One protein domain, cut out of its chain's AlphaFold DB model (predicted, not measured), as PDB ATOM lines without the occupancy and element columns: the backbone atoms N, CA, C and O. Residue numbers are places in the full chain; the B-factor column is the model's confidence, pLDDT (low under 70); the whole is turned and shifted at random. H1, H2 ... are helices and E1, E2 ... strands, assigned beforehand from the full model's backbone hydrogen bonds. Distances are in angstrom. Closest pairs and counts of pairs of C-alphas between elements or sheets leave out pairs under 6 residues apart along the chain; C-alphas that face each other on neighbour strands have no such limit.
ATOM      1  N   LYS A  23     -24.313 -15.658  -2.141       91.25
ATOM      2  CA  LYS A  23     -23.189 -15.024  -1.457       91.25
ATOM      3  C   LYS A  23     -21.872 -15.310  -2.184       91.25
ATOM      4  O   LYS A  23     -21.593 -16.423  -2.623       91.25
ATOM      5  N   LYS A  24     -21.045 -14.271  -2.311       92.38
ATOM      6  CA  LYS A  24     -19.684 -14.392  -2.843       92.38
ATOM      7  C   LYS A  24     -18.799 -15.116  -1.835       92.38
ATOM      8  O   LYS A  24     -18.779 -14.733  -0.663       92.38
ATOM      9  N   GLY A  25     -18.010 -16.078  -2.306       91.38
ATOM     10  CA  GLY A  25     -16.888 -16.594  -1.530       91.38
ATOM     11  C   GLY A  25     -15.885 -15.479  -1.213       91.38
ATOM     12  O   GLY A  25     -15.682 -14.553  -2.005       91.38
ATOM     13  N   ARG A  26     -15.258 -15.545  -0.037       93.56
ATOM     14  CA  ARG A  26     -14.254 -14.565   0.406       93.56
ATOM     15  C   ARG A  26     -12.953 -14.631  -0.404       93.56
ATOM     16  O   ARG A  26     -12.255 -13.628  -0.491       93.56
ATOM     17  N   CYS A  27     -12.614 -15.800  -0.943       92.44
ATOM     18  CA  CYS A  27     -11.431 -16.039  -1.765       92.44
ATOM     19  C   CYS A  27     -11.769 -15.895  -3.249       92.44
ATOM     20  O   CYS A  27     -11.056 -15.218  -3.980       92.44
ATOM     21  N   THR A  28     -12.866 -16.515  -3.689       91.50
ATOM     22  CA  THR A  28     -13.277 -16.535  -5.103       91.50
ATOM     23  C   THR A  28     -13.889 -15.215  -5.581       91.50
ATOM     24  O   THR A  28     -13.867 -14.918  -6.776       91.50
ATOM     25  N   GLY A  29     -14.461 -14.407  -4.680       93.50
ATOM     26  CA  GLY A  29     -14.946 -13.048  -4.970       93.50
ATOM     27  C   GLY A  29     -16.108 -12.958  -5.974       93.50
ATOM     28  O   GLY A  29     -16.517 -11.856  -6.364       93.50
ATOM     29  N   THR A  30     -16.670 -14.098  -6.375       89.25
ATOM     30  CA  THR A  30     -17.655 -14.229  -7.455       89.25
ATOM     31  C   THR A  30     -18.937 -14.847  -6.914       89.25
ATOM     32  O   THR A  30     -18.900 -15.800  -6.148       89.25
ATOM     33  N   ALA A  31     -20.090 -14.274  -7.263       90.31
ATOM     34  CA  ALA A  31     -21.380 -14.758  -6.778       90.31
ATOM     35  C   ALA A  31     -21.824 -15.961  -7.612       90.31
ATOM     36  O   ALA A  31     -21.706 -15.934  -8.836       90.31
ATOM     37  N   GLY A  32     -22.376 -16.991  -6.968       87.31
ATOM     38  CA  GLY A  32     -22.724 -18.249  -7.642       87.31
ATOM     39  C   GLY A  32     -21.520 -19.152  -7.905       87.31
ATOM     40  O   GLY A  32     -21.572 -20.018  -8.768       87.31
ATOM     41  N   TYR A  33     -20.423 -18.934  -7.194       86.81
ATOM     42  CA  TYR A  33     -19.230 -19.749  -7.299       86.81
ATOM     43  C   TYR A  33     -18.475 -19.692  -5.974       86.81
ATOM     44  O   TYR A  33     -18.391 -18.639  -5.346       86.81
ATOM     45  N   ILE A  34     -17.971 -20.835  -5.527       92.44
ATOM     46  CA  ILE A  34     -17.205 -20.970  -4.291       92.44
ATOM     47  C   ILE A  34     -16.134 -22.037  -4.536       92.44
ATOM     48  O   ILE A  34     -16.327 -22.892  -5.396       92.44
ATOM     49  N   SER A  35     -15.011 -22.007  -3.827       92.62
ATOM     50  CA  SER A  35     -13.978 -23.037  -3.991       92.62
ATOM     51  C   SER A  35     -14.202 -24.264  -3.093       92.62
ATOM     52  O   SER A  35     -14.879 -24.182  -2.064       92.62
ATOM     53  N   ASP A  36     -13.579 -25.400  -3.436       90.75
ATOM     54  CA  ASP A  36     -13.530 -26.594  -2.570       90.75
ATOM     55  C   ASP A  36     -12.943 -26.237  -1.194       90.75
ATOM     56  O   ASP A  36     -13.445 -26.678  -0.160       90.75
ATOM     57  N   PHE A  37     -11.898 -25.403  -1.169       91.12
ATOM     58  CA  PHE A  37     -11.298 -24.925   0.076       91.12
ATOM     59  C   PHE A  37     -12.291 -24.140   0.946       91.12
ATOM     60  O   PHE A  37     -12.372 -24.372   2.152       91.12
ATOM     61  N   GLU A  38     -13.056 -23.225   0.350       93.75
ATOM     62  CA  GLU A  38     -14.058 -22.421   1.058       93.75
ATOM     63  C   GLU A  38     -15.212 -23.285   1.591       93.75
ATOM     64  O   GLU A  38     -15.654 -23.094   2.725       93.75
ATOM     65  N   ILE A  39     -15.655 -24.292   0.832       94.12
ATOM     66  CA  ILE A  39     -16.638 -25.284   1.306       94.12
ATOM     67  C   ILE A  39     -16.082 -26.076   2.489       94.12
ATOM     68  O   ILE A  39     -16.756 -26.226   3.510       94.12
ATOM     69  N   ASN A  40     -14.840 -26.552   2.387       92.06
ATOM     70  CA  ASN A  40     -14.188 -27.279   3.473       92.06
ATOM     71  C   ASN A  40     -14.020 -26.404   4.722       92.06
ATOM     72  O   ASN A  40     -14.151 -26.906   5.836       92.06
ATOM     73  N   GLU A  41     -13.781 -25.100   4.563       94.00
ATOM     74  CA  GLU A  41     -13.767 -24.137   5.667       94.00
ATOM     75  C   GLU A  41     -15.137 -24.019   6.344       94.00
ATOM     76  O   GLU A  41     -15.208 -24.077   7.574       94.00
ATOM     77  N   ILE A  42     -16.218 -23.895   5.567       95.38
ATOM     78  CA  ILE A  42     -17.593 -23.848   6.087       95.38
ATOM     79  C   ILE A  42     -17.895 -25.109   6.903       95.38
ATOM     80  O   ILE A  42     -18.373 -25.013   8.035       95.38
ATOM     81  N   ILE A  43     -17.580 -26.287   6.360       94.50
ATOM     82  CA  ILE A  43     -17.803 -27.572   7.034       94.50
ATOM     83  C   ILE A  43     -16.967 -27.659   8.317       94.50
ATOM     84  O   ILE A  43     -17.506 -27.955   9.381       94.50
ATOM     85  N   ALA A  44     -15.667 -27.363   8.243       93.69
ATOM     86  CA  ALA A  44     -14.749 -27.486   9.376       93.69
ATOM     87  C   ALA A  44     -15.086 -26.535  10.534       93.69
ATOM     88  O   ALA A  44     -14.845 -26.866  11.693       93.69
ATOM     89  N   LYS A  45     -15.663 -25.366  10.235       95.50
ATOM     90  CA  LYS A  45     -16.136 -24.407  11.244       95.50
ATOM     91  C   LYS A  45     -17.541 -24.714  11.775       95.50
ATOM     92  O   LYS A  45     -18.053 -23.943  12.579       95.50
ATOM     93  N   GLY A  46     -18.179 -25.800  11.328       95.75
ATOM     94  CA  GLY A  46     -19.544 -26.155  11.727       95.75
ATOM     95  C   GLY A  46     -20.627 -25.256  11.119       95.75
ATOM     96  O   GLY A  46     -21.743 -25.218  11.626       95.75
ATOM     97  N   GLY A  47     -20.317 -24.526  10.044       96.19
ATOM     98  CA  GLY A  47     -21.260 -23.638   9.355       96.19
ATOM     99  C   GLY A  47     -22.232 -24.362   8.418       96.19
ATOM    100  O   GLY A  47     -23.209 -23.765   7.968       96.19
ATOM    101  N   ALA A  48     -21.983 -25.639   8.118       95.44
ATOM    102  CA  ALA A  48     -22.894 -26.470   7.343       95.44
ATOM    103  C   ALA A  48     -24.108 -26.861   8.203       95.44
ATOM    104  O   ALA A  48     -24.044 -27.775   9.021       95.44
ATOM    105  N   ILE A  49     -25.229 -26.173   7.995       94.75
ATOM    106  CA  ILE A  49     -26.489 -26.384   8.722       94.75
ATOM    107  C   ILE A  49     -27.145 -27.701   8.287       94.75
ATOM    108  O   ILE A  49     -27.843 -28.355   9.062       94.75
ATOM    109  N   ARG A  50     -26.934 -28.103   7.030       93.50
ATOM    110  CA  ARG A  50     -27.460 -29.355   6.481       93.50
ATOM    111  C   ARG A  50     -26.549 -29.884   5.390       93.50
ATOM    112  O   ARG A  50     -26.158 -29.115   4.523       93.50
ATOM    113  N   THR A  51     -26.297 -31.186   5.376       94.19
ATOM    114  CA  THR A  51     -25.541 -31.877   4.321       94.19
ATOM    115  C   THR A  51     -26.317 -33.102   3.837       94.19
ATOM    116  O   THR A  51     -27.137 -33.656   4.572       94.19
ATOM    117  N   TRP A  52     -26.153 -33.473   2.569       94.19
ATOM    118  CA  TRP A  52     -26.671 -34.726   2.011       94.19
ATOM    119  C   TRP A  52     -25.939 -35.067   0.718       94.19
ATOM    120  O   TRP A  52     -25.350 -34.196   0.084       94.19
ATOM    121  N   TYR A  53     -26.030 -36.327   0.323       94.62
ATOM    122  CA  TYR A  53     -25.627 -36.803  -0.990       94.62
ATOM    123  C   TYR A  53     -26.891 -37.024  -1.833       94.62
ATOM    124  O   TYR A  53     -27.841 -37.655  -1.364       94.62
ATOM    125  N   ASP A  54     -26.937 -36.445  -3.030       91.44
ATOM    126  CA  ASP A  54     -28.004 -36.642  -4.009       91.44
ATOM    127  C   ASP A  54     -27.588 -37.726  -5.003       91.44
ATOM    128  O   ASP A  54     -26.764 -37.498  -5.886       91.44
ATOM    129  N   GLU A  55     -28.156 -38.918  -4.843       92.56
ATOM    130  CA  GLU A  55     -27.791 -40.096  -5.630       92.56
ATOM    131  C   GLU A  55     -28.106 -39.935  -7.120       92.56
ATOM    132  O   GLU A  55     -27.334 -40.396  -7.957       92.56
ATOM    133  N   ALA A  56     -29.194 -39.235  -7.460       89.88
ATOM    134  CA  ALA A  56     -29.634 -39.082  -8.846       89.88
ATOM    135  C   ALA A  56     -28.686 -38.202  -9.676       89.88
ATOM    136  O   ALA A  56     -28.431 -38.502 -10.841       89.88
ATOM    137  N   SER A  57     -28.160 -37.122  -9.084       88.25
ATOM    138  CA  SER A  57     -27.163 -36.248  -9.722       88.25
ATOM    139  C   SER A  57     -25.723 -36.598  -9.354       88.25
ATOM    140  O   SER A  57     -24.790 -35.929  -9.804       88.25
ATOM    141  N   ASP A  58     -25.535 -37.616  -8.516       91.38
ATOM    142  CA  ASP A  58     -24.244 -38.021  -7.993       91.38
ATOM    143  C   ASP A  58     -23.461 -36.862  -7.338       91.38
ATOM    144  O   ASP A  58     -22.271 -36.670  -7.591       91.38
ATOM    145  N   SER A  59     -24.131 -36.012  -6.561       90.44
ATOM    146  CA  SER A  59     -23.541 -34.771  -6.036       90.44
ATOM    147  C   SER A  59     -23.661 -34.677  -4.521       90.44
ATOM    148  O   SER A  59     -24.681 -35.040  -3.937       90.44
ATOM    149  N   ASP A  60     -22.637 -34.137  -3.867       93.56
ATOM    150  CA  ASP A  60     -22.737 -33.737  -2.468       93.56
ATOM    151  C   ASP A  60     -23.349 -32.344  -2.389       93.56
ATOM    152  O   ASP A  60     -23.062 -31.471  -3.203       93.56
ATOM    153  N   CYS A  61     -24.200 -32.118  -1.401       91.88
ATOM    154  CA  CYS A  61     -24.896 -30.856  -1.227       91.88
ATOM    155  C   CYS A  61     -24.779 -30.384   0.218       91.88
ATOM    156  O   CYS A  61     -24.819 -31.192   1.153       91.88
ATOM    157  N   LEU A  62     -24.698 -29.070   0.422       93.44
ATOM    158  CA  LEU A  62     -24.896 -28.488   1.744       93.44
ATOM    159  C   LEU A  62     -25.656 -27.166   1.710       93.44
ATOM    160  O   LEU A  62     -25.706 -26.473   0.696       93.44
ATOM    161  N   VAL A  63     -26.238 -26.833   2.859       93.31
ATOM    162  CA  VAL A  63     -26.818 -25.524   3.166       93.31
ATOM    163  C   VAL A  63     -26.011 -24.883   4.284       93.31
ATOM    164  O   VAL A  63     -25.692 -25.551   5.271       93.31
ATOM    165  N   TYR A  64     -25.714 -23.598   4.146       93.94
ATOM    166  CA  TYR A  64     -24.989 -22.793   5.123       93.94
ATOM    167  C   TYR A  64     -25.606 -21.397   5.222       93.94
ATOM    168  O   TYR A  64     -26.395 -21.004   4.370       93.94
ATOM    169  N   GLU A  65     -25.301 -20.677   6.304       91.88
ATOM    170  CA  GLU A  65     -25.731 -19.280   6.506       91.88
ATOM    171  C   GLU A  65     -27.227 -18.997   6.223       91.88
ATOM    172  O   GLU A  65     -27.599 -17.950   5.707       91.88
ATOM    173  N   GLY A  66     -28.108 -19.929   6.596       88.81
ATOM    174  CA  GLY A  66     -29.558 -19.810   6.421       88.81
ATOM    175  C   GLY A  66     -30.059 -20.457   5.131       88.81
ATOM    176  O   GLY A  66     -30.681 -21.523   5.187       88.81
ATOM    177  N   ASP A  67     -29.814 -19.823   3.984       87.94
ATOM    178  CA  ASP A  67     -30.349 -20.241   2.680       87.94
ATOM    179  C   ASP A  67     -29.323 -20.357   1.548       87.94
ATOM    180  O   ASP A  67     -29.682 -20.747   0.425       87.94
ATOM    181  N   GLU A  68     -28.045 -20.126   1.845       91.56
ATOM    182  CA  GLU A  68     -26.976 -20.408   0.902       91.56
ATOM    183  C   GLU A  68     -26.850 -21.914   0.709       91.56
ATOM    184  O   GLU A  68     -26.836 -22.708   1.651       91.56
ATOM    185  N   TRP A  69     -26.807 -22.322  -0.550       90.06
ATOM    186  CA  TRP A  69     -26.914 -23.716  -0.948       90.06
ATOM    187  C   TRP A  69     -25.863 -24.001  -1.992       90.06
ATOM    188  O   TRP A  69     -25.806 -23.265  -2.973       90.06
ATOM    189  N   VAL A  70     -25.109 -25.084  -1.818       91.19
ATOM    190  CA  VAL A  70     -24.064 -25.525  -2.744       91.19
ATOM    191  C   VAL A  70     -24.201 -27.000  -3.080       91.19
ATOM    192  O   VAL A  70     -24.389 -27.819  -2.181       91.19
ATOM    193  N   ALA A  71     -24.045 -27.318  -4.365       91.88
ATOM    194  CA  ALA A  71     -23.676 -28.647  -4.833       91.88
ATOM    195  C   ALA A  71     -22.184 -28.661  -5.147       91.88
ATOM    196  O   ALA A  71     -21.656 -27.741  -5.770       91.88
ATOM    197  N   TYR A  72     -21.516 -29.714  -4.709       91.12
ATOM    198  CA  TYR A  72     -20.088 -29.924  -4.848       91.12
ATOM    199  C   TYR A  72     -19.802 -31.426  -4.906       91.12
ATOM    200  O   TYR A  72     -20.712 -32.257  -4.957       91.12
ATOM    201  N   MET A  73     -18.525 -31.793  -4.907       89.31
ATOM    202  CA  MET A  73     -18.116 -33.183  -4.758       89.31
ATOM    203  C   MET A  73     -17.138 -33.318  -3.608       89.31
ATOM    204  O   MET A  73     -16.044 -32.762  -3.620       89.31
ATOM    205  N   SER A  74     -17.515 -34.124  -2.624       90.25
ATOM    206  CA  SER A  74     -16.596 -34.604  -1.607       90.25
ATOM    207  C   SER A  74     -15.513 -35.483  -2.239       90.25
ATOM    208  O   SER A  74     -15.656 -36.026  -3.341       90.25
ATOM    209  N   LYS A  75     -14.431 -35.717  -1.489       86.69
ATOM    210  CA  LYS A  75     -13.370 -36.661  -1.883       86.69
ATOM    211  C   LYS A  75     -13.918 -38.059  -2.211       86.69
ATOM    212  O   LYS A  75     -13.393 -38.725  -3.105       86.69
ATOM    213  N   VAL A  76     -14.977 -38.490  -1.520       91.81
ATOM    214  CA  VAL A  76     -15.626 -39.794  -1.728       91.81
ATOM    215  C   VAL A  76     -16.330 -39.836  -3.085       91.81
ATOM    216  O   VAL A  76     -16.062 -40.733  -3.887       91.81
ATOM    217  N   THR A  77     -17.167 -38.841  -3.377       92.06
ATOM    218  CA  THR A  77     -17.894 -38.728  -4.651       92.06
ATOM    219  C   THR A  77     -16.937 -38.554  -5.828       92.06
ATOM    220  O   THR A  77     -17.059 -39.253  -6.834       92.06
ATOM    221  N   LYS A  78     -15.885 -37.737  -5.666       86.25
ATOM    222  CA  LYS A  78     -14.797 -37.579  -6.649       86.25
ATOM    223  C   LYS A  78     -14.117 -38.898  -6.992       86.25
ATOM    224  O   LYS A  78     -14.038 -39.262  -8.164       86.25
ATOM    225  N   THR A  79     -13.703 -39.650  -5.976       89.06
ATOM    226  CA  THR A  79     -13.063 -40.961  -6.163       89.06
ATOM    227  C   THR A  79     -13.998 -41.945  -6.869       89.06
ATOM    228  O   THR A  79     -13.564 -42.718  -7.727       89.06
ATOM    229  N   ARG A  80     -15.296 -41.918  -6.545       92.44
ATOM    230  CA  ARG A  80     -16.279 -42.789  -7.190       92.44
ATOM    231  C   ARG A  80     -16.478 -42.438  -8.667       92.44
ATOM    232  O   ARG A  80     -16.316 -43.348  -9.475       92.44
ATOM    233  N   ARG A  81     -16.697 -41.164  -9.019       92.00
ATOM    234  CA  ARG A  81     -16.821 -40.734 -10.427       92.00
ATOM    235  C   ARG A  81     -15.595 -41.089 -11.257       92.00
ATOM    236  O   ARG A  81     -15.736 -41.629 -12.347       92.00
ATOM    237  N   MET A  82     -14.389 -40.862 -10.729       88.56
ATOM    238  CA  MET A  82     -13.148 -41.238 -11.420       88.56
ATOM    239  C   MET A  82     -13.113 -42.729 -11.762       88.56
ATOM    240  O   MET A  82     -12.808 -43.102 -12.892       88.56
ATOM    241  N   ARG A  83     -13.469 -43.586 -10.802       92.25
ATOM    242  CA  ARG A  83     -13.563 -45.032 -11.024       92.25
ATOM    243  C   ARG A  83     -14.628 -45.381 -12.063       92.25
ATOM    244  O   ARG A  83     -14.415 -46.308 -12.837       92.25
ATOM    245  N   ASP A  84     -15.754 -44.681 -12.088       93.50
ATOM    246  CA  ASP A  84     -16.805 -44.946 -13.071       93.50
ATOM    247  C   ASP A  84     -16.357 -44.549 -14.484       93.50
ATOM    248  O   ASP A  84     -16.518 -45.342 -15.409       93.50
ATOM    249  N   TYR A  85     -15.657 -43.423 -14.650       92.88
ATOM    250  CA  TYR A  85     -15.035 -43.063 -15.929       92.88
ATOM    251  C   TYR A  85     -13.965 -44.072 -16.375       92.88
ATOM    252  O   TYR A  85     -13.907 -44.419 -17.554       92.88
ATOM    253  N   MET A  86     -13.171 -44.612 -15.443       91.12
ATOM    254  CA  MET A  86     -12.223 -45.694 -15.749       91.12
ATOM    255  C   MET A  86     -12.937 -46.964 -16.235       91.12
ATOM    256  O   MET A  86     -12.506 -47.560 -17.219       91.12
ATOM    257  N   LYS A  87     -14.048 -47.369 -15.603       96.88
ATOM    258  CA  LYS A  87     -14.848 -48.530 -16.051       96.88
ATOM    259  C   LYS A  87     -15.451 -48.335 -17.443       96.88
ATOM    260  O   LYS A  87     -15.677 -49.312 -18.148       96.88
ATOM    261  N   LEU A  88     -15.719 -47.088 -17.826       96.69
ATOM    262  CA  LEU A  88     -16.228 -46.719 -19.148       96.69
ATOM    263  C   LEU A  88     -15.122 -46.608 -20.213       96.69
ATOM    264  O   LEU A  88     -15.404 -46.194 -21.333       96.69
ATOM    265  N   ASN A  89     -13.878 -46.987 -19.888       96.44
ATOM    266  CA  ASN A  89     -12.708 -46.897 -20.768       96.44
ATOM    267  C   ASN A  89     -12.401 -45.467 -21.250       96.44
ATOM    268  O   ASN A  89     -11.884 -45.273 -22.351       96.44
ATOM    269  N   PHE A  90     -12.706 -44.449 -20.440       94.19
ATOM    270  CA  PHE A  90     -12.244 -43.094 -20.731       94.19
ATOM    271  C   PHE A  90     -10.730 -42.996 -20.502       94.19
ATOM    272  O   PHE A  90     -10.180 -43.645 -19.614       94.19
ATOM    273  N   GLY A  91     -10.048 -42.147 -21.278       91.88
ATOM    274  CA  GLY A  91      -8.588 -41.980 -21.203       91.88
ATOM    275  C   GLY A  91      -8.077 -41.287 -19.932       91.88
ATOM    276  O   GLY A  91      -6.870 -41.216 -19.719       91.88
ATOM    277  N   GLY A  92      -8.974 -40.760 -19.096       88.12
ATOM    278  CA  GLY A  92      -8.648 -40.055 -17.861       88.12
ATOM    279  C   GLY A  92      -9.720 -39.035 -17.483       88.12
ATOM    280  O   GLY A  92     -10.838 -39.064 -17.998       88.12
ATOM    281  N   THR A  93      -9.367 -38.121 -16.583       84.06
ATOM    282  CA  THR A  93     -10.218 -37.014 -16.119       84.06
ATOM    283  C   THR A  93      -9.429 -35.689 -16.151       84.06
ATOM    284  O   THR A  93      -8.206 -35.712 -16.294       84.06
ATOM    285  N   THR A  94     -10.064 -34.513 -15.980       84.19
ATOM    286  CA  THR A  94      -9.360 -33.195 -15.887       84.19
ATOM    287  C   THR A  94      -9.905 -32.249 -14.798       84.19
ATOM    288  O   THR A  94     -11.115 -32.219 -14.581       84.19
ATOM    289  N   ASP A  95      -9.024 -31.512 -14.082       78.56
ATOM    290  CA  ASP A  95      -9.386 -30.593 -12.975       78.56
ATOM    291  C   ASP A  95      -9.431 -29.155 -13.361       78.56
ATOM    292  O   ASP A  95      -8.583 -28.685 -14.111       78.56
ATOM    293  N   TRP A  96     -10.374 -28.469 -12.743       83.56
ATOM    294  CA  TRP A  96     -10.545 -27.049 -12.833       83.56
ATOM    295  C   TRP A  96     -11.030 -26.443 -11.492       83.56
ATOM    296  O   TRP A  96     -12.213 -26.215 -11.235       83.56
ATOM    297  N   ALA A  97     -10.124 -26.071 -10.613       84.19
ATOM    298  CA  ALA A  97      -8.706 -25.962 -10.860       84.19
ATOM    299  C   ALA A  97      -7.937 -26.215  -9.578       84.19
ATOM    300  O   ALA A  97      -8.484 -26.206  -8.474       84.19
ATOM    301  N   ILE A  98      -6.637 -26.431  -9.748       83.50
ATOM    302  CA  ILE A  98      -5.733 -26.742  -8.647       83.50
ATOM    303  C   ILE A  98      -5.741 -25.654  -7.561       83.50
ATOM    304  O   ILE A  98      -5.603 -25.976  -6.385       83.50
ATOM    305  N   ASP A  99      -5.962 -24.388  -7.928       85.19
ATOM    306  CA  ASP A  99      -6.031 -23.245  -7.010       85.19
ATOM    307  C   ASP A  99      -7.331 -23.171  -6.189       85.19
ATOM    308  O   ASP A  99      -7.380 -22.478  -5.175       85.19
ATOM    309  N   LEU A 100      -8.369 -23.917  -6.577       88.31
ATOM    310  CA  LEU A 100      -9.635 -23.982  -5.840       88.31
ATOM    311  C   LEU A 100      -9.637 -25.063  -4.760       88.31
ATOM    312  O   LEU A 100     -10.523 -25.083  -3.901       88.31
ATOM    313  N   GLN A 101      -8.684 -25.989  -4.829       85.50
ATOM    314  CA  GLN A 101      -8.607 -27.134  -3.936       85.50
ATOM    315  C   GLN A 101      -8.022 -26.741  -2.575       85.50
ATOM    316  O   GLN A 101      -7.272 -25.775  -2.445       85.50
ATOM    317  N   GLY A 102      -8.337 -27.527  -1.544       80.69
ATOM    318  CA  GLY A 102      -7.637 -27.462  -0.260       80.69
ATOM    319  C   GLY A 102      -8.427 -27.979   0.921       80.69
ATOM    320  O   GLY A 102      -9.644 -27.830   0.982       80.69
ATOM    321  N   ASP A 103      -7.720 -28.570   1.888       78.56
ATOM    322  CA  ASP A 103      -8.299 -28.826   3.205       78.56
ATOM    323  C   ASP A 103      -8.083 -27.594   4.088       78.56
ATOM    324  O   ASP A 103      -6.954 -27.141   4.299       78.56
ATOM    325  N   PHE A 104      -9.167 -27.082   4.664       80.81
ATOM    326  CA  PHE A 104      -9.076 -26.014   5.648       80.81
ATOM    327  C   PHE A 104      -8.268 -26.461   6.879       80.81
ATOM    328  O   PHE A 104      -8.421 -27.576   7.377       80.81
ATOM    329  N   GLY A 105      -7.389 -25.585   7.374       79.44
ATOM    330  CA  GLY A 105      -6.578 -25.840   8.571       79.44
ATOM    331  C   GLY A 105      -5.363 -26.757   8.370       79.44
ATOM    332  O   GLY A 105      -4.648 -27.016   9.338       79.44
ATOM    333  N   LYS A 106      -5.075 -27.218   7.144       75.56
ATOM    334  CA  LYS A 106      -3.884 -28.027   6.841       75.56
ATOM    335  C   LYS A 106      -2.904 -27.253   5.960       75.56
ATOM    336  O   LYS A 106      -3.254 -26.786   4.884       75.56
ATOM    337  N   ARG A 107      -1.647 -27.145   6.404       57.44
ATOM    338  CA  ARG A 107      -0.525 -26.664   5.582       57.44
ATOM    339  C   ARG A 107       0.097 -27.893   4.907       57.44
ATOM    340  O   ARG A 107       0.617 -28.743   5.617       57.44
ATOM    341  N   ASN A 108       0.013 -27.991   3.580       58.62
ATOM    342  CA  ASN A 108       0.474 -29.115   2.737       58.62
ATOM    343  C   ASN A 108      -0.422 -30.362   2.742       58.62
ATOM    344  O   ASN A 108      -0.047 -31.433   3.217       58.62
ATOM    345  N   THR A 109      -1.595 -30.256   2.127       58.16
ATOM    346  CA  THR A 109      -2.274 -31.446   1.614       58.16
ATOM    347  C   THR A 109      -1.628 -31.865   0.302       58.16
ATOM    348  O   THR A 109      -1.639 -31.100  -0.656       58.16
ATOM    349  N   SER A 110      -1.071 -33.076   0.246       53.41
ATOM    350  CA  SER A 110      -0.750 -33.705  -1.036       53.41
ATOM    351  C   SER A 110      -2.060 -33.858  -1.807       53.41
ATOM    352  O   SER A 110      -2.963 -34.561  -1.346       53.41
ATOM    353  N   TYR A 111      -2.202 -33.132  -2.913       58.50
ATOM    354  CA  TYR A 111      -3.347 -33.259  -3.803       58.50
ATOM    355  C   TYR A 111      -3.055 -34.436  -4.729       58.50
ATOM    356  O   TYR A 111      -2.195 -34.306  -5.602       58.50
ATOM    357  N   PRO A 112      -3.699 -35.606  -4.567       50.25
ATOM    358  CA  PRO A 112      -3.639 -36.590  -5.631       50.25
ATOM    359  C   PRO A 112      -4.212 -35.927  -6.886       50.25
ATOM    360  O   PRO A 112      -5.250 -35.267  -6.801       50.25
ATOM    361  N   ASN A 113      -3.498 -36.068  -8.007       42.59
ATOM    362  CA  ASN A 113      -3.890 -35.630  -9.348       42.59
ATOM    363  C   ASN A 113      -5.369 -35.913  -9.561       42.59
ATOM    364  O   ASN A 113      -5.779 -37.051  -9.780       42.59
ATOM    365  N   THR A 114      -6.192 -34.899  -9.409       44.03
ATOM    366  CA  THR A 114      -7.632 -35.084  -9.428       44.03
ATOM    367  C   THR A 114      -8.254 -33.842  -9.967       44.03
ATOM    368  O   THR A 114      -7.565 -32.828  -9.991       44.03
ATOM    369  N   THR A 115      -9.506 -34.041 -10.398       42.19
ATOM    370  CA  THR A 115     -10.233 -33.389 -11.486       42.19
ATOM    371  C   THR A 115     -11.616 -32.836 -11.102       42.19
ATOM    372  O   THR A 115     -12.434 -33.669 -10.726       42.19
ATOM    373  N   HIS A 116     -11.925 -31.525 -11.153       52.31
ATOM    374  CA  HIS A 116     -13.278 -30.991 -11.041       52.31
ATOM    375  C   HIS A 116     -13.489 -29.544 -11.501       52.31
ATOM    376  O   HIS A 116     -12.640 -28.740 -11.211       52.31
ATOM    377  N   ILE A 117     -14.647 -29.226 -12.098       39.09
ATOM    378  CA  ILE A 117     -15.230 -27.886 -12.319       39.09
ATOM    379  C   ILE A 117     -16.389 -27.717 -11.318       39.09
ATOM    380  O   ILE A 117     -17.290 -28.554 -11.307       39.09
ATOM    381  N   GLN A 118     -16.439 -26.650 -10.512       46.25
ATOM    382  CA  GLN A 118     -17.658 -26.278  -9.774       46.25
ATOM    383  C   GLN A 118     -18.452 -25.225 -10.553       46.25
ATOM    384  O   GLN A 118     -18.007 -24.088 -10.688       46.25
ATOM    385  N   PHE A 119     -19.647 -25.578 -11.026       42.41
ATOM    386  CA  PHE A 119     -20.626 -24.600 -11.491       42.41
ATOM    387  C   PHE A 119     -21.852 -24.655 -10.591       42.41
ATOM    388  O   PHE A 119     -22.496 -25.696 -10.475       42.41
TER     389      PHE A 119
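This is residues 23 to 119 of the 124 residues of an uncharacterized protein of Fusarium sp. AF-4 (UniProt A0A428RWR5). A small three-strand sheet, E1 E2 E3, has the short helix H1 across one face, while the longer helix H2 leads away from one end of the sheet; sheet and H2, one after the other, make the long axis. The long stretch of residues 88 to 119 folds back from the far end of H2 toward H1. The 97 printed residues hold H1 E1 E2 E3 H2 in that order along the chain, an antiparallel sheet in a mixed class, with 22 residues in helices and 18 in strands, under half of the whole. It is compact, with a radius of gyration of the C-alphas of 13.8 A and spans of 41 by 32 by 22 A.

After residues 23 to 35, H1 covers residues 36 to 44, 12.0 A long, from C-alpha 36 at (-13.530, -26.594, -2.570). E1 is residues 48 to 54, 16.1 A; E2 residues 59 to 64, 16.4 A; E3 residues 68 to 72, 13.1 A. H2, residues 75 to 87, measures 18.5 A and ends with C-alpha 87 at (-14.848, -48.530, -16.051).

E1, E2 and E3 form a meander, each strand the antiparallel neighbour of the one before, in two hairpins. N 52 and O 61 are 3.0 A apart, and N 62 and O 70 2.9 A, within hydrogen-bond range. H1 is on the sheet at a height over the sheet of 9.7 A; the C-alphas of Ile 42 and Ala 48, its closest to E1, are 6.0 A apart. H2 is on the sheet too; its closest C-alphas to E2 are those of Thr 77 and Ser 59, 7.0 A apart. H1 and H2 are apart. In both helices every O i to N i+4 pair is within hydrogen-bond range.

The farthest C-alphas, of Gly 66 and Asn 89, are 41.9 A apart. The printed part has no cut, and its four links between named elements are tight. Mean pLDDT of the printed part is 85.0; residues 107 to 119 are under 70.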